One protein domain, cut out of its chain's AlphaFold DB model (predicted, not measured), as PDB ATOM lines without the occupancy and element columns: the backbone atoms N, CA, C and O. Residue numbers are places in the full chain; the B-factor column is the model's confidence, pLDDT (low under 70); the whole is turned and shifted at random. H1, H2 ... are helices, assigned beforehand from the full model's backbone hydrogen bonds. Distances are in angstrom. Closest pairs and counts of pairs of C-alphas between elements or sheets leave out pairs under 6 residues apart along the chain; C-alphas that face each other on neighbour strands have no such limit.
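What this domain is: This is residues 45 to 170 of the 170 residues of an uncharacterized protein of candidate division WS2 bacterium ADurb.Bin280 (UniProt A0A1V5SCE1). Two helical hairpins, H1 with H2 and H3 with H4, join where H1 and H3 cross near their first residues; H2 and H4 lie on opposite sides of this pair. A long loop, residues 100 to 114, links the hairpins. The printed part has 126 residues with four named helices, H1 to H4 in chain order, and no named strand; the class is all helix. It is only just compact, close to loose, with a radius of gyration of the C-alphas of 16.6 A and spans of 50 by 36 by 24 A.

Where its parts are: H1, residues 50 to 74, begins at C-alpha 50 (152.118, 144.267, 76.718) and is 36.5 A long. H2, residues 81 to 99, is 26.6 A long. H3, residues 115 to 141, is 39.3 A. H4, residues 149 to 169, is 30.2 A and ends at C-alpha 169 (159.806, 135.897, 75.540).

How they stand to each other: H1 is the hub. With residues 61 to 72 alone it touches H2, closest C-alphas Ala 69 and Ala 82, 5.0 A, at a shallow tilt of 28 degrees, opposite ways. H1 touches H3, closest C-alphas Val 55 and Gly 123, 4.0 A, at a steep tilt of 51 degrees, the same way. With residues 52 to 56 alone H1 touches H4, closest C-alphas Ile 52 and Ser 162, 5.7 A, at a shallow tilt of 23 degrees. H3 touches H4, closest C-alphas Ala 130 and Pro 154, 4.9 A, at a steep tilt of 40 degrees, opposite ways. H2 is apart from H3 and H4. In H1 every O i to N i+4 pair is within hydrogen-bond range; in H2 13 of 15, in H3 21 of 23, in H4 16 of 17.

The domain as a whole: The C-alphas farthest apart, Ala 106 and Gly 142, are 51.3 A apart. The printed part has no cut; the H2 to H3 link is long. The pLDDT is under 70 at residues 47 to 48, 101 to 113 and 170.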
ATOM      1  N   TYR A  45     155.374 149.927  67.736       75.88
ATOM      2  CA  TYR A  45     155.921 149.759  66.388       75.88
ATOM      3  C   TYR A  45     156.460 148.341  66.166       75.88
ATOM      4  O   TYR A  45     156.160 147.727  65.144       75.88
ATOM      5  N   LEU A  46     157.180 147.792  67.149       70.25
ATOM      6  CA  LEU A  46     157.731 146.438  67.081       70.25
ATOM      7  C   LEU A  46     156.708 145.327  67.413       70.25
ATOM      8  O   LEU A  46     157.090 144.161  67.416       70.25
ATOM      9  N   LYS A  47     155.426 145.656  67.664       69.19
ATOM     10  CA  LYS A  47     154.381 144.711  68.128       69.19
ATOM     11  C   LYS A  47     154.848 143.850  69.318       69.19
ATOM     12  O   LYS A  47     154.612 142.647  69.354       69.19
ATOM     13  N   ILE A  48     155.539 144.475  70.268       69.75
ATOM     14  CA  ILE A  48     156.092 143.812  71.453       69.75
ATOM     15  C   ILE A  48     154.978 143.517  72.473       69.75
ATOM     16  O   ILE A  48     154.005 144.269  72.556       69.75
ATOM     17  N   ASP A  49     155.146 142.454  73.267       76.81
ATOM     18  CA  ASP A  49     154.273 142.082  74.386       76.81
ATOM     19  C   ASP A  49     153.917 143.251  75.323       76.81
ATOM     20  O   ASP A  49     154.767 144.054  75.728       76.81
ATOM     21  N   ASP A  50     152.657 143.274  75.774       79.69
ATOM     22  CA  ASP A  50     152.118 144.267  76.718       79.69
ATOM     23  C   ASP A  50     152.844 144.298  78.077       79.69
ATOM     24  O   ASP A  50     152.703 145.257  78.839       79.69
ATOM     25  N   LEU A  51     153.681 143.291  78.357       85.75
ATOM     26  CA  LEU A  51     154.562 143.249  79.522       85.75
ATOM     27  C   LEU A  51     155.567 144.411  79.523       85.75
ATOM     28  O   LEU A  51     155.713 145.094  80.536       85.75
ATOM     29  N   ILE A  52     156.226 144.677  78.388       87.25
ATOM     30  CA  ILE A  52     157.226 145.753  78.289       87.25
ATOM     31  C   ILE A  52     156.535 147.106  78.428       87.25
ATOM     32  O   ILE A  52     156.964 147.932  79.231       87.25
ATOM     33  N   SER A  53     155.402 147.301  77.750       86.56
ATOM     34  CA  SER A  53     154.593 148.517  77.896       86.56
ATOM     35  C   SER A  53     154.196 148.774  79.356       86.56
ATOM     36  O   SER A  53     154.302 149.905  79.830       86.56
ATOM     37  N   GLY A  54     153.829 147.722  80.097       88.56
ATOM     38  CA  GLY A  54     153.567 147.795  81.536       88.56
ATOM     39  C   GLY A  54     154.752 148.345  82.336       88.56
ATOM     40  O   GLY A  54     154.568 149.254  83.142       88.56
ATOM     41  N   VAL A  55     155.978 147.869  82.082       91.44
ATOM     42  CA  VAL A  55     157.198 148.338  82.778       91.44
ATOM     43  C   VAL A  55     157.384 149.848  82.635       91.44
ATOM     44  O   VAL A  55     157.642 150.547  83.619       91.44
ATOM     45  N   TRP A  56     157.195 150.377  81.428       90.31
ATOM     46  CA  TRP A  56     157.307 151.814  81.173       90.31
ATOM     47  C   TRP A  56     156.198 152.620  81.864       90.31
ATOM     48  O   TRP A  56     156.478 153.678  82.434       90.31
ATOM     49  N   ILE A  57     154.963 152.108  81.878       89.50
ATOM     50  CA  ILE A  57     153.826 152.741  82.567       89.50
ATOM     51  C   ILE A  57     154.082 152.814  84.081       89.50
ATOM     52  O   ILE A  57     153.964 153.887  84.677       89.50
ATOM     53  N   GLY A  58     154.497 151.705  84.700       91.56
ATOM     54  CA  GLY A  58     154.771 151.645  86.140       91.56
ATOM     55  C   GLY A  58     155.892 152.585  86.574       91.56
ATOM     56  O   GLY A  58     155.782 153.273  87.593       91.56
ATOM     57  N   ALA A  59     156.939 152.698  85.755       90.88
ATOM     58  CA  ALA A  59     158.047 153.606  86.018       90.88
ATOM     59  C   ALA A  59     157.623 155.085  86.026       90.88
ATOM     60  O   ALA A  59     158.033 155.836  86.916       90.88
ATOM     61  N   VAL A  60     156.771 155.517  85.085       88.69
ATOM     62  CA  VAL A  60     156.260 156.903  85.059       88.69
ATOM     63  C   VAL A  60     155.353 157.189  86.233       88.69
ATOM     64  O   VAL A  60     155.503 158.233  86.870       88.69
ATOM     65  N   LEU A  61     154.445 156.268  86.548       91.38
ATOM     66  CA  LEU A  61     153.546 156.427  87.685       91.38
ATOM     67  C   LEU A  61     154.332 156.570  88.991       91.38
ATOM     68  O   LEU A  61     154.025 157.440  89.812       91.38
ATOM     69  N   MET A  62     155.388 155.773  89.163       91.19
ATOM     70  CA  MET A  62     156.260 155.874  90.329       91.19
ATOM     71  C   MET A  62     157.055 157.186  90.351       91.19
ATOM     72  O   MET A  62     157.139 157.841  91.390       91.19
ATOM     73  N   SER A  63     157.586 157.623  89.205       87.88
ATOM     74  CA  SER A  63     158.292 158.903  89.088       87.88
ATOM     75  C   SER A  63     157.401 160.097  89.452       87.88
ATOM     76  O   SER A  63     157.805 160.945  90.252       87.88
ATOM     77  N   ALA A  64     156.172 160.128  88.930       88.56
ATOM     78  CA  ALA A  64     155.182 161.162  89.225       88.56
ATOM     79  C   ALA A  64     154.795 161.176  90.712       88.56
ATOM     80  O   ALA A  64     154.729 162.240  91.331       88.56
ATOM     81  N   SER A  65     154.614 159.992  91.306       90.00
ATOM     82  CA  SER A  65     154.286 159.839  92.728       90.00
ATOM     83  C   SER A  65     155.394 160.385  93.634       90.00
ATOM     84  O   SER A  65     155.125 161.120  94.584       90.00
ATOM     85  N   LEU A  66     156.660 160.089  93.314       87.62
ATOM     86  CA  LEU A  66     157.817 160.594  94.060       87.62
ATOM     87  C   LEU A  66     157.992 162.109  93.913       87.62
ATOM     88  O   LEU A  66     158.338 162.789  94.884       87.62
ATOM     89  N   TRP A  67     157.733 162.652  92.722       86.44
ATOM     90  CA  TRP A  67     157.754 164.096  92.512       86.44
ATOM     91  C   TRP A  67     156.688 164.800  93.360       86.44
ATOM     92  O   TRP A  67     157.003 165.762  94.066       86.44
ATOM     93  N   PHE A  68     155.458 164.277  93.367       86.94
ATOM     94  CA  PHE A  68     154.371 164.826  94.175       86.94
ATOM     95  C   PHE A  68     154.693 164.757  95.673       86.94
ATOM     96  O   PHE A  68     154.554 165.754  96.380       86.94
ATOM     97  N   ALA A  69     155.240 163.635  96.151       87.06
ATOM     98  CA  ALA A  69     155.713 163.517  97.530       87.06
ATOM     99  C   ALA A  69     156.764 164.592  97.881       87.06
ATOM    100  O   ALA A  69     156.706 165.212  98.947       87.06
ATOM    101  N   GLY A  70     157.698 164.872  96.965       85.19
ATOM    102  CA  GLY A  70     158.676 165.951  97.116       85.19
ATOM    103  C   GLY A  70     158.041 167.345  97.150       85.19
ATOM    104  O   GLY A  70     158.458 168.193  97.942       85.19
ATOM    105  N   TYR A  71     157.015 167.584  96.331       84.62
ATOM    106  CA  TYR A  71     156.257 168.836  96.322       84.62
ATOM    107  C   TYR A  71     155.504 169.064  97.642       84.62
ATOM    108  O   TYR A  71     155.596 170.149  98.222       84.62
ATOM    109  N   LEU A  72     154.848 168.033  98.180       87.06
ATOM    110  CA  LEU A  72     154.153 168.101  99.473       87.06
ATOM    111  C   LEU A  72     155.114 168.413 100.615       87.06
ATOM    112  O   LEU A  72     154.819 169.263 101.455       87.06
ATOM    113  N   LYS A  73     156.292 167.780 100.601       85.25
ATOM    114  CA  LYS A  73     157.339 168.029 101.596       85.25
ATOM    115  C   LYS A  73     157.816 169.482 101.569       85.25
ATOM    116  O   LYS A  73     158.001 170.072 102.630       85.25
ATOM    117  N   LYS A  74     157.964 170.087 100.383       84.62
ATOM    118  CA  LYS A  74     158.311 171.516 100.247       84.62
ATOM    119  C   LYS A  74     157.227 172.433 100.815       84.62
ATOM    120  O   LYS A  74     157.556 173.454 101.408       84.62
ATOM    121  N   LYS A  75     155.953 172.061 100.664       85.62
ATOM    122  CA  LYS A  75     154.807 172.814 101.196       85.62
ATOM    123  C   LYS A  75     154.457 172.489 102.655       85.62
ATOM    124  O   LYS A  75     153.506 173.066 103.166       85.62
ATOM    125  N   LYS A  76     155.208 171.599 103.322       85.38
ATOM    126  CA  LYS A  76     154.937 171.110 104.689       85.38
ATOM    127  C   LYS A  76     153.498 170.593 104.879       85.38
ATOM    128  O   LYS A  76     152.923 170.734 105.952       85.38
ATOM    129  N   LEU A  77     152.912 170.006 103.834       87.31
ATOM    130  CA  LEU A  77     151.589 169.381 103.911       87.31
ATOM    131  C   LEU A  77     151.689 167.972 104.508       87.31
ATOM    132  O   LEU A  77     152.764 167.367 104.507       87.31
ATOM    133  N   ASN A  78     150.560 167.431 104.973       86.88
ATOM    134  CA  ASN A  78     150.508 166.083 105.538       86.88
ATOM    135  C   ASN A  78     151.050 165.040 104.552       86.88
ATOM    136  O   ASN A  78     150.622 164.958 103.399       86.88
ATOM    137  N   ALA A  79     151.947 164.182 105.043       84.19
ATOM    138  CA  ALA A  79     152.537 163.098 104.257       84.19
ATOM    139  C   ALA A  79     151.494 162.078 103.758       84.19
ATOM    140  O   ALA A  79     151.757 161.364 102.796       84.19
ATOM    141  N   LEU A  80     150.299 162.055 104.363       86.38
ATOM    142  CA  LEU A  80     149.188 161.173 103.997       86.38
ATOM    143  C   LEU A  80     148.645 161.427 102.578       86.38
ATOM    144  O   LEU A  80     148.149 160.512 101.928       86.38
ATOM    145  N   TYR A  81     148.780 162.650 102.061       87.06
ATOM    146  CA  TYR A  81     148.315 162.988 100.715       87.06
ATOM    147  C   TYR A  81     149.203 162.392  99.605       87.06
ATOM    148  O   TYR A  81     148.740 162.228  98.479       87.06
ATOM    149  N   ALA A  82     150.459 162.036  99.901       86.31
ATOM    150  CA  ALA A  82     151.371 161.444  98.921       86.31
ATOM    151  C   ALA A  82     150.936 160.037  98.449       86.31
ATOM    152  O   ALA A  82     150.785 159.853  97.239       86.31
ATOM    153  N   PRO A  83     150.685 159.051  99.340       88.31
ATOM    154  CA  PRO A  83     150.186 157.742  98.919       88.31
ATOM    155  C   PRO A  83     148.765 157.815  98.347       88.31
ATOM    156  O   PRO A  83     148.454 157.059  97.431       88.31
ATOM    157  N   LEU A  84     147.923 158.746  98.817       90.81
ATOM    158  CA  LEU A  84     146.580 158.948  98.264       90.81
ATOM    159  C   LEU A  84     146.636 159.396  96.797       90.81
ATOM    160  O   LEU A  84     145.908 158.874  95.956       90.81
ATOM    161  N   PHE A  85     147.535 160.328  96.478       90.50
ATOM    162  CA  PHE A  85     147.748 160.776  95.105       90.50
ATOM    163  C   PHE A  85     148.346 159.680  94.222       90.50
ATOM    164  O   PHE A  85     147.902 159.503  93.091       90.50
ATOM    165  N   ALA A  86     149.308 158.910  94.741       90.00
ATOM    166  CA  ALA A  86     149.833 157.748  94.031       90.00
ATOM    167  C   ALA A  86     148.702 156.763  93.697       90.00
ATOM    168  O   ALA A  86     148.521 156.402  92.537       90.00
ATOM    169  N   LEU A  87     147.870 156.402  94.678       91.50
ATOM    170  CA  LEU A  87     146.727 155.515  94.460       91.50
ATOM    171  C   LEU A  87     145.749 156.084  93.421       91.50
ATOM    172  O   LEU A  87     145.312 155.352  92.535       91.50
ATOM    173  N   ALA A  88     145.457 157.385  93.485       92.38
ATOM    174  CA  ALA A  88     144.601 158.059  92.516       92.38
ATOM    175  C   ALA A  88     145.176 158.004  91.089       92.38
ATOM    176  O   ALA A  88     144.432 157.721  90.155       92.38
ATOM    177  N   LEU A  89     146.487 158.203  90.905       90.38
ATOM    178  CA  LEU A  89     147.143 158.094  89.595       90.38
ATOM    179  C   LEU A  89     147.082 156.675  89.021       90.38
ATOM    180  O   LEU A  89     146.798 156.496  87.833       90.38
ATOM    181  N   TYR A  90     147.330 155.662  89.855       89.56
ATOM    182  CA  TYR A  90     147.209 154.266  89.434       89.56
ATOM    183  C   TYR A  90     145.757 153.947  89.067       89.56
ATOM    184  O   TYR A  90     145.506 153.442  87.976       89.56
ATOM    185  N   ALA A  91     144.790 154.317  89.909       89.31
ATOM    186  CA  ALA A  91     143.372 154.118  89.620       89.31
ATOM    187  C   ALA A  91     142.957 154.813  88.315       89.31
ATOM    188  O   ALA A  91     142.357 154.182  87.450       89.31
ATOM    189  N   PHE A  92     143.355 156.070  88.115       88.75
ATOM    190  CA  PHE A  92     143.052 156.829  86.902       88.75
ATOM    191  C   PHE A  92     143.656 156.208  85.635       88.75
ATOM    192  O   PHE A  92     143.114 156.382  84.550       88.75
ATOM    193  N   THR A  93     144.745 155.450  85.762       86.44
ATOM    194  CA  THR A  93     145.367 154.741  84.636       86.44
ATOM    195  C   THR A  93     144.697 153.390  84.374       86.44
ATOM    196  O   THR A  93     144.393 153.063  83.230       86.44
ATOM    197  N   PHE A  94     144.426 152.606  85.421       84.56
ATOM    198  CA  PHE A  94     143.901 151.243  85.296       84.56
ATOM    199  C   PHE A  94     142.387 151.175  85.057       84.56
ATOM    200  O   PHE A  94     141.927 150.277  84.352       84.56
ATOM    201  N   VAL A  95     141.604 152.119  85.591       84.38
ATOM    202  CA  VAL A  95     140.145 152.188  85.392       84.38
ATOM    203  C   VAL A  95     139.768 152.305  83.911       84.38
ATOM    204  O   VAL A  95     139.040 151.429  83.439       84.38
ATOM    205  N   PRO A  96     140.252 153.298  83.136       80.50
ATOM    206  CA  PRO A  96     139.912 153.384  81.720       80.50
ATOM    207  C   PRO A  96     140.418 152.159  80.958       80.50
ATOM    208  O   PRO A  96     139.698 151.616  80.130       80.50
ATOM    209  N   LEU A  97     141.610 151.654  81.281       77.94
ATOM    210  CA  LEU A  97     142.187 150.484  80.617       77.94
ATOM    211  C   LEU A  97     141.338 149.212  80.801       77.94
ATOM    212  O   LEU A  97     141.240 148.394  79.884       77.94
ATOM    213  N   LYS A  98     140.676 149.079  81.958       76.69
ATOM    214  CA  LYS A  98     139.692 148.025  82.225       76.69
ATOM    215  C   LYS A  98     138.373 148.265  81.483       76.69
ATOM    216  O   LYS A  98     137.828 147.323  80.920       76.69
ATOM    217  N   LEU A  99     137.882 149.507  81.438       78.25
ATOM    218  CA  LEU A  99     136.653 149.869  80.713       78.25
ATOM    219  C   LEU A  99     136.774 149.645  79.199       78.25
ATOM    220  O   LEU A  99     135.823 149.194  78.570       78.25
ATOM    221  N   TYR A 100     137.951 149.895  78.622       74.75
ATOM    222  CA  TYR A 100     138.242 149.623  77.211       74.75
ATOM    223  C   TYR A 100     138.507 148.135  76.910       74.75
ATOM    224  O   TYR A 100     138.821 147.798  75.771       74.75
ATOM    225  N   GLY A 101     138.407 147.240  77.902       65.00
ATOM    226  CA  GLY A 101     138.556 145.792  77.712       65.00
ATOM    227  C   GLY A 101     139.961 145.336  77.300       65.00
ATOM    228  O   GLY A 101     140.123 144.214  76.822       65.00
ATOM    229  N   VAL A 102     140.974 146.198  77.470       65.75
ATOM    230  CA  VAL A 102     142.387 145.901  77.157       65.75
ATOM    231  C   VAL A 102     142.994 144.959  78.207       65.75
ATOM    232  O   VAL A 102     143.888 144.176  77.899       65.75
ATOM    233  N   ILE A 103     142.480 145.023  79.439       60.81
ATOM    234  CA  ILE A 103     142.832 144.166  80.578       60.81
ATOM    235  C   ILE A 103     141.788 143.042  80.684       60.81
ATOM    236  O   ILE A 103     140.591 143.331  80.740       60.81
ATOM    237  N   GLY A 104     142.225 141.780  80.732       55.72
ATOM    238  CA  GLY A 104     141.374 140.600  80.939       55.72
ATOM    239  C   GLY A 104     141.059 139.769  79.688       55.72
ATOM    240  O   GLY A 104     140.201 138.890  79.749       55.72
ATOM    241  N   HIS A 105     141.723 140.011  78.552       57.94
ATOM    242  CA  HIS A 105     141.568 139.180  77.350       57.94
ATOM    243  C   HIS A 105     142.409 137.893  77.440       57.94
ATOM    244  O   HIS A 105     143.591 137.934  77.784       57.94
ATOM    245  N   ALA A 106     141.829 136.750  77.055       52.28
ATOM    246  CA  ALA A 106     142.447 135.419  77.167       52.28
ATOM    247  C   ALA A 106     143.814 135.279  76.460       52.28
ATOM    248  O   ALA A 106     144.624 134.446  76.852       52.28
ATOM    249  N   GLY A 107     144.101 136.116  75.455       55.59
ATOM    250  CA  GLY A 107     145.382 136.133  74.736       55.59
ATOM    251  C   GLY A 107     146.515 136.912  75.419       55.59
ATOM    252  O   GLY A 107     147.635 136.892  74.915       55.59
ATOM    253  N   ASN A 108     146.256 137.601  76.539       56.22
ATOM    254  CA  ASN A 108     147.214 138.521  77.169       56.22
ATOM    255  C   ASN A 108     147.506 138.229  78.651       56.22
ATOM    256  O   ASN A 108     148.063 139.059  79.377       56.22
ATOM    257  N   SER A 109     147.132 137.032  79.098       59.03
ATOM    258  CA  SER A 109     147.304 136.577  80.472       59.03
ATOM    259  C   SER A 109     148.532 135.668  80.585       59.03
ATOM    260  O   SER A 109     148.666 134.702  79.837       59.03
ATOM    261  N   LEU A 110     149.431 135.968  81.524       56.12
ATOM    262  CA  LEU A 110     150.433 135.023  82.021       56.12
ATOM    263  C   LEU A 110     149.976 134.609  83.420       56.12
ATOM    264  O   LEU A 110     149.767 135.466  84.273       56.12
ATOM    265  N   TYR A 111     149.805 133.310  83.677       57.28
ATOM    266  CA  TYR A 111     149.425 132.822  85.014       57.28
ATOM    267  C   TYR A 111     148.126 133.449  85.585       57.28
ATOM    268  O   TYR A 111     148.048 133.751  86.773       57.28
ATOM    269  N   LYS A 112     147.082 133.647  84.760       61.66
ATOM    270  CA  LYS A 112     145.793 134.286  85.140       61.66
ATOM    271  C   LYS A 112     145.888 135.770  85.542       61.66
ATOM    272  O   LYS A 112     144.867 136.361  85.885       61.66
ATOM    273  N   ILE A 113     147.069 136.387  85.456       67.62
ATOM    274  CA  ILE A 113     147.293 137.819  85.687       67.62
ATOM    275  C   ILE A 113     147.652 138.471  84.344       67.62
ATOM    276  O   ILE A 113     148.391 137.907  83.535       67.62
ATOM    277  N   ASP A 114     147.111 139.655  84.064       79.88
ATOM    278  CA  ASP A 114     147.446 140.392  82.845       79.88
ATOM    279  C   ASP A 114     148.938 140.748  82.798       79.88
ATOM    280  O   ASP A 114     149.485 141.338  83.738       79.88
ATOM    281  N   LYS A 115     149.583 140.456  81.660       81.56
ATOM    282  CA  LYS A 115     150.994 140.792  81.387       81.56
ATOM    283  C   LYS A 115     151.307 142.255  81.711       81.56
ATOM    284  O   LYS A 115     152.343 142.563  82.293       81.56
ATOM    285  N   LEU A 116     150.376 143.151  81.395       85.06
ATOM    286  CA  LEU A 116     150.510 144.586  81.631       85.06
ATOM    287  C   LEU A 116     150.589 144.946  83.125       85.06
ATOM    288  O   LEU A 116     151.372 145.819  83.507       85.06
ATOM    289  N   ILE A 117     149.824 144.266  83.985       86.81
ATOM    290  CA  ILE A 117     149.850 144.501  85.438       86.81
ATOM    291  C   ILE A 117     151.190 144.034  86.010       86.81
ATOM    292  O   ILE A 117     151.829 144.785  86.748       86.81
ATOM    293  N   ILE A 118     151.649 142.843  85.612       88.50
ATOM    294  CA  ILE A 118     152.957 142.306  86.021       88.50
ATOM    295  C   ILE A 118     154.068 143.280  85.617       88.50
ATOM    296  O   ILE A 118     154.902 143.652  86.442       88.50
ATOM    297  N   GLY A 119     154.040 143.752  84.371       89.31
ATOM    298  CA  GLY A 119     155.001 144.726  83.862       89.31
ATOM    299  C   GLY A 119     154.984 146.014  84.672       89.31
ATOM    300  O   GLY A 119     156.036 146.496  85.083       89.31
ATOM    301  N   THR A 120     153.793 146.534  84.977       91.06
ATOM    302  CA  THR A 120     153.648 147.745  85.796       91.06
ATOM    303  C   THR A 120     154.305 147.568  87.157       91.06
ATOM    304  O   THR A 120     155.103 148.415  87.544       91.06
ATOM    305  N   ILE A 121     154.060 146.452  87.846       92.12
ATOM    306  CA  ILE A 121     154.675 146.165  89.151       92.12
ATOM    307  C   ILE A 121     156.207 146.155  89.043       92.12
ATOM    308  O   ILE A 121     156.883 146.799  89.847       92.12
ATOM    309  N   ILE A 122     156.756 145.488  88.021       92.69
ATOM    310  CA  ILE A 122     158.206 145.454  87.769       92.69
ATOM    311  C   ILE A 122     158.748 146.876  87.565       92.69
ATOM    312  O   ILE A 122     159.742 147.251  88.186       92.69
ATOM    313  N   GLY A 123     158.082 147.693  86.745       91.00
ATOM    314  CA  GLY A 123     158.467 149.083  86.490       91.00
ATOM    315  C   GLY A 123     158.431 149.966  87.738       91.00
ATOM    316  O   GLY A 123     159.369 150.729  87.993       91.00
ATOM    317  N   THR A 124     157.384 149.825  88.551       92.75
ATOM    318  CA  THR A 124     157.213 150.548  89.817       92.75
ATOM    319  C   THR A 124     158.327 150.232  90.809       92.75
ATOM    320  O   THR A 124     158.771 151.130  91.521       92.75
ATOM    321  N   ILE A 125     158.810 148.988  90.844       93.25
ATOM    322  CA  ILE A 125     159.905 148.557  91.726       93.25
ATOM    323  C   ILE A 125     161.272 148.948  91.147       93.25
ATOM    324  O   ILE A 125     162.157 149.394  91.879       93.25
ATOM    325  N   ALA A 126     161.457 148.838  89.832       91.62
ATOM    326  CA  ALA A 126     162.720 149.158  89.171       91.62
ATOM    327  C   ALA A 126     163.089 150.647  89.288       91.62
ATOM    328  O   ALA A 126     164.258 150.992  89.480       91.62
ATOM    329  N   PHE A 127     162.101 151.542  89.212       89.62
ATOM    330  CA  PHE A 127     162.333 152.986  89.266       89.62
ATOM    331  C   PHE A 127     163.029 153.478  90.559       89.62
ATOM    332  O   PHE A 127     164.060 154.153  90.457       89.62
ATOM    333  N   PRO A 128     162.552 153.163  91.782       89.06
ATOM    334  CA  PRO A 128     163.217 153.570  93.018       89.06
ATOM    335  C   PRO A 128     164.593 152.913  93.194       89.06
ATOM    336  O   PRO A 128     165.491 153.543  93.760       89.06
ATOM    337  N   ILE A 129     164.799 151.697  92.671       89.81
ATOM    338  CA  ILE A 129     166.122 151.053  92.647       89.81
ATOM    339  C   ILE A 129     167.088 151.893  91.804       89.81
ATOM    340  O   ILE A 129     168.160 152.271  92.284       89.81
ATOM    341  N   ALA A 130     166.686 152.283  90.591       87.69
ATOM    342  CA  ALA A 130     167.495 153.143  89.730       87.69
ATOM    343  C   ALA A 130     167.803 154.505  90.373       87.69
ATOM    344  O   ALA A 130     168.943 154.982  90.340       87.69
ATOM    345  N   ALA A 131     166.801 155.122  91.004       85.69
ATOM    346  CA  ALA A 131     166.971 156.383  91.719       85.69
ATOM    347  C   ALA A 131     167.966 156.253  92.889       85.69
ATOM    348  O   ALA A 131     168.784 157.150  93.114       85.69
ATOM    349  N   SER A 132     167.949 155.120  93.594       85.38
ATOM    350  CA  SER A 132     168.872 154.835  94.698       85.38
ATOM    351  C   SER A 132     170.307 154.633  94.209       85.38
ATOM    352  O   SER A 132     171.241 155.159  94.817       85.38
ATOM    353  N   ILE A 133     170.495 153.956  93.071       85.69
ATOM    354  CA  ILE A 133     171.808 153.794  92.423       85.69
ATOM    355  C   ILE A 133     172.408 155.163  92.078       85.69
ATOM    356  O   ILE A 133     173.570 155.425  92.396       85.69
ATOM    357  N   HIS A 134     171.612 156.071  91.504       84.19
ATOM    358  CA  HIS A 134     172.042 157.445  91.232       84.19
ATOM    359  C   HIS A 134     172.538 158.162  92.502       84.19
ATOM    360  O   HIS A 134     173.616 158.760  92.493       84.19
ATOM    361  N   VAL A 135     171.788 158.079  93.607       83.12
ATOM    362  CA  VAL A 135     172.169 158.720  94.878       83.12
ATOM    363  C   VAL A 135     173.457 158.116  95.443       83.12
ATOM    364  O   VAL A 135     174.335 158.858  95.887       83.12
ATOM    365  N   SER A 136     173.611 156.795  95.388       84.44
ATOM    366  CA  SER A 136     174.820 156.096  95.844       84.44
ATOM    367  C   SER A 136     176.057 156.472  95.023       84.44
ATOM    368  O   SER A 136     177.116 156.747  95.591       84.44
ATOM    369  N   LEU A 137     175.925 156.567  93.698       81.56
ATOM    370  CA  LEU A 137     177.005 157.008  92.809       81.56
ATOM    371  C   LEU A 137     177.405 158.463  93.075       81.56
ATOM    372  O   LEU A 137     178.597 158.782  93.089       81.56
ATOM    373  N   LYS A 138     176.425 159.333  93.343       78.31
ATOM    374  CA  LYS A 138     176.669 160.735  93.697       78.31
ATOM    375  C   LYS A 138     177.408 160.870  95.032       78.31
ATOM    376  O   LYS A 138     178.310 161.696  95.137       78.31
ATOM    377  N   LYS A 139     177.082 160.038  96.029       79.12
ATOM    378  CA  LYS A 139     177.766 160.024  97.335       79.12
ATOM    379  C   LYS A 139     179.241 159.623  97.230       79.12
ATOM    380  O   LYS A 139     180.058 160.199  97.932       79.12
ATOM    381  N   ARG A 140     179.593 158.687  96.338       78.31
ATOM    382  CA  ARG A 140     180.986 158.221  96.182       78.31
ATOM    383  C   ARG A 140     181.922 159.235  95.518       78.31
ATOM    384  O   ARG A 140     183.097 159.255  95.849       78.31
ATOM    385  N   LYS A 141     181.429 160.060  94.584       75.62
ATOM    386  CA  LYS A 141     182.252 161.073  93.888       75.62
ATOM    387  C   LYS A 141     182.063 162.508  94.379       75.62
ATOM    388  O   LYS A 141     182.799 163.390  93.950       75.62
ATOM    389  N   GLY A 142     181.046 162.785  95.194       74.69
ATOM    390  CA  GLY A 142     180.692 164.140  95.639       74.69
ATOM    391  C   GLY A 142     180.081 165.042  94.554       74.69
ATOM    392  O   GLY A 142     179.536 166.095  94.876       74.69
ATOM    393  N   LYS A 143     180.113 164.638  93.273       74.44
ATOM    394  CA  LYS A 143     179.556 165.366  92.118       74.44
ATOM    395  C   LYS A 143     178.808 164.411  91.172       74.44
ATOM    396  O   LYS A 143     179.068 163.209  91.167       74.44
ATOM    397  N   SER A 144     177.867 164.948  90.390       72.62
ATOM    398  CA  SER A 144     177.211 164.213  89.291       72.62
ATOM    399  C   SER A 144     178.225 163.993  88.168       72.62
ATOM    400  O   SER A 144     178.953 164.923  87.831       72.62
ATOM    401  N   TYR A 145     178.282 162.791  87.594       71.69
ATOM    402  CA  TYR A 145     179.227 162.455  86.521       71.69
ATOM    403  C   TYR A 145     178.899 163.198  85.221       71.69
ATOM    404  O   TYR A 145     179.799 163.521  84.456       71.69
ATOM    405  N   PHE A 146     177.614 163.461  84.983       78.25
ATOM    406  CA  PHE A 146     177.107 164.134  83.790       78.25
ATOM    407  C   PHE A 146     175.790 164.880  84.099       78.25
ATOM    408  O   PHE A 146     175.115 164.551  85.091       78.25
ATOM    409  N   PRO A 147     175.411 165.899  83.303       74.00
ATOM    410  CA  PRO A 147     174.094 166.531  83.404       74.00
ATOM    411  C   PRO A 147     172.993 165.513  83.056       74.00
ATOM    412  O   PRO A 147     173.134 164.769  82.098       74.00
ATOM    413  N   PHE A 148     171.898 165.473  83.825       73.00
ATOM    414  CA  PHE A 148     170.777 164.509  83.693       73.00
ATOM    415  C   PHE A 148     171.020 163.068  84.179       73.00
ATOM    416  O   PHE A 148     170.221 162.174  83.887       73.00
ATOM    417  N   GLN A 149     172.043 162.826  85.004       80.56
ATOM    418  CA  GLN A 149     172.298 161.499  85.588       80.56
ATOM    419  C   GLN A 149     171.092 160.893  86.327       80.56
ATOM    420  O   GLN A 149     170.884 159.681  86.284       80.56
ATOM    421  N   SER A 150     170.252 161.724  86.945       77.38
ATOM    422  CA  SER A 150     169.037 161.289  87.639       77.38
ATOM    423  C   SER A 150     167.952 160.711  86.724       77.38
ATOM    424  O   SER A 150     167.059 160.040  87.226       77.38
ATOM    425  N   VAL A 151     168.002 160.983  85.416       82.69
ATOM    426  CA  VAL A 151     167.018 160.517  84.422       82.69
ATOM    427  C   VAL A 151     167.614 159.423  83.545       82.69
ATOM    428  O   VAL A 151     166.975 158.400  83.315       82.69
ATOM    429  N   ALA A 152     168.863 159.601  83.112       85.62
ATOM    430  CA  ALA A 152     169.538 158.632  82.262       85.62
ATOM    431  C   ALA A 152     169.706 157.267  82.945       85.62
ATOM    432  O   ALA A 152     169.535 156.250  82.287       85.62
ATOM    433  N   ILE A 153     169.985 157.229  84.256       87.56
ATOM    434  CA  ILE A 153     170.126 155.961  84.990       87.56
ATOM    435  C   ILE A 153     168.800 155.179  85.025       87.56
ATOM    436  O   ILE A 153     168.811 154.019  84.611       87.56
ATOM    437  N   PRO A 154     167.657 155.762  85.449       87.50
ATOM    438  CA  PRO A 154     166.361 155.093  85.339       87.50
ATOM    439  C   PRO A 154     166.014 154.634  83.927       87.50
ATOM    440  O   PRO A 154     165.618 153.487  83.754       87.50
ATOM    441  N   VAL A 155     166.198 155.486  82.915       88.06
ATOM    442  CA  VAL A 155     165.865 155.136  81.525       88.06
ATOM    443  C   VAL A 155     166.749 153.999  81.009       88.06
ATOM    444  O   VAL A 155     166.237 153.057  80.411       88.06
ATOM    445  N   ALA A 156     168.053 154.033  81.289       89.19
ATOM    446  CA  ALA A 156     168.968 152.957  80.921       89.19
ATOM    447  C   ALA A 156     168.595 151.635  81.610       89.19
ATOM    448  O   ALA A 156     168.569 150.597  80.954       89.19
ATOM    449  N   LEU A 157     168.245 151.664  82.901       90.25
ATOM    450  CA  LEU A 157     167.816 150.461  83.617       90.25
ATOM    451  C   LEU A 157     166.518 149.887  83.034       90.25
ATOM    452  O   LEU A 157     166.419 148.680  82.834       90.25
ATOM    453  N   LEU A 158     165.541 150.739  82.717       88.81
ATOM    454  CA  LEU A 158     164.278 150.323  82.098       88.81
ATOM    455  C   LEU A 158     164.489 149.741  80.697       88.81
ATOM    456  O   LEU A 158     163.837 148.758  80.344       88.81
ATOM    457  N   LEU A 159     165.420 150.299  79.918       89.81
ATOM    458  CA  LEU A 159     165.819 149.738  78.627       89.81
ATOM    459  C   LEU A 159     166.459 148.358  78.788       89.81
ATOM    460  O   LEU A 159     166.065 147.436  78.083       89.81
ATOM    461  N   ILE A 160     167.380 148.191  79.740       91.06
ATOM    462  CA  ILE A 160     168.004 146.892  80.029       91.06
ATOM    463  C   ILE A 160     166.939 145.864  80.428       91.06
ATOM    464  O   ILE A 160     166.913 144.772  79.868       91.06
ATOM    465  N   ILE A 161     166.016 146.221  81.328       89.69
ATOM    466  CA  ILE A 161     164.900 145.347  81.724       89.69
ATOM    467  C   ILE A 161     164.030 144.993  80.512       89.69
ATOM    468  O   ILE A 161     163.672 143.832  80.338       89.69
ATOM    469  N   SER A 162     163.730 145.965  79.647       88.25
ATOM    470  CA  SER A 162     162.945 145.729  78.428       88.25
ATOM    471  C   SER A 162     163.649 144.759  77.474       88.25
ATOM    472  O   SER A 162     163.001 143.874  76.924       88.25
ATOM    473  N   ILE A 163     164.970 144.882  77.308       88.38
ATOM    474  CA  ILE A 163     165.779 143.970  76.484       88.38
ATOM    475  C   ILE A 163     165.790 142.563  77.089       88.38
ATOM    476  O   ILE A 163     165.595 141.594  76.363       88.38
ATOM    477  N   ILE A 164     165.971 142.439  78.407       89.56
ATOM    478  CA  ILE A 164     165.938 141.141  79.097       89.56
ATOM    479  C   ILE A 164     164.578 140.469  78.895       89.56
ATOM    480  O   ILE A 164     164.524 139.310  78.505       89.56
ATOM    481  N   ILE A 165     163.480 141.201  79.102       86.00
ATOM    482  CA  ILE A 165     162.128 140.672  78.894       86.00
ATOM    483  C   ILE A 165     161.935 140.230  77.440       86.00
ATOM    484  O   ILE A 165     161.389 139.157  77.196       86.00
ATOM    485  N   TYR A 166     162.413 141.020  76.479       84.38
ATOM    486  CA  TYR A 166     162.343 140.666  75.063       84.38
ATOM    487  C   TYR A 166     163.097 139.364  74.750       84.38
ATOM    488  O   TYR A 166     162.585 138.537  74.002       84.38
ATOM    489  N   LEU A 167     164.278 139.156  75.343       84.94
ATOM    490  CA  LEU A 167     165.064 137.928  75.176       84.94
ATOM    491  C   LEU A 167     164.451 136.704  75.865       84.94
ATOM    492  O   LEU A 167     164.722 135.594  75.440       84.94
ATOM    493  N   VAL A 168     163.678 136.891  76.936       84.06
ATOM    494  CA  VAL A 168     163.024 135.785  77.658       84.06
ATOM    495  C   VAL A 168     161.752 135.314  76.947       84.06
ATOM    496  O   VAL A 168     161.381 134.151  77.067       84.06
ATOM    497  N   ILE A 169     161.057 136.216  76.248       77.50
ATOM    498  CA  ILE A 169     159.806 135.897  75.540       77.50
ATOM    499  C   ILE A 169     160.065 135.321  74.141       77.50
ATOM    500  O   ILE A 169     159.246 134.550  73.642       77.50
ATOM    501  N   LYS A 170     161.162 135.733  73.502       64.38
ATOM    502  CA  LYS A 170     161.574 135.250  72.184       64.38
ATOM    503  C   LYS A 170     162.262 133.894  72.271       64.38
ATOM    504  O   LYS A 170     161.988 133.072  71.370       64.38
TER     505      LYS A 170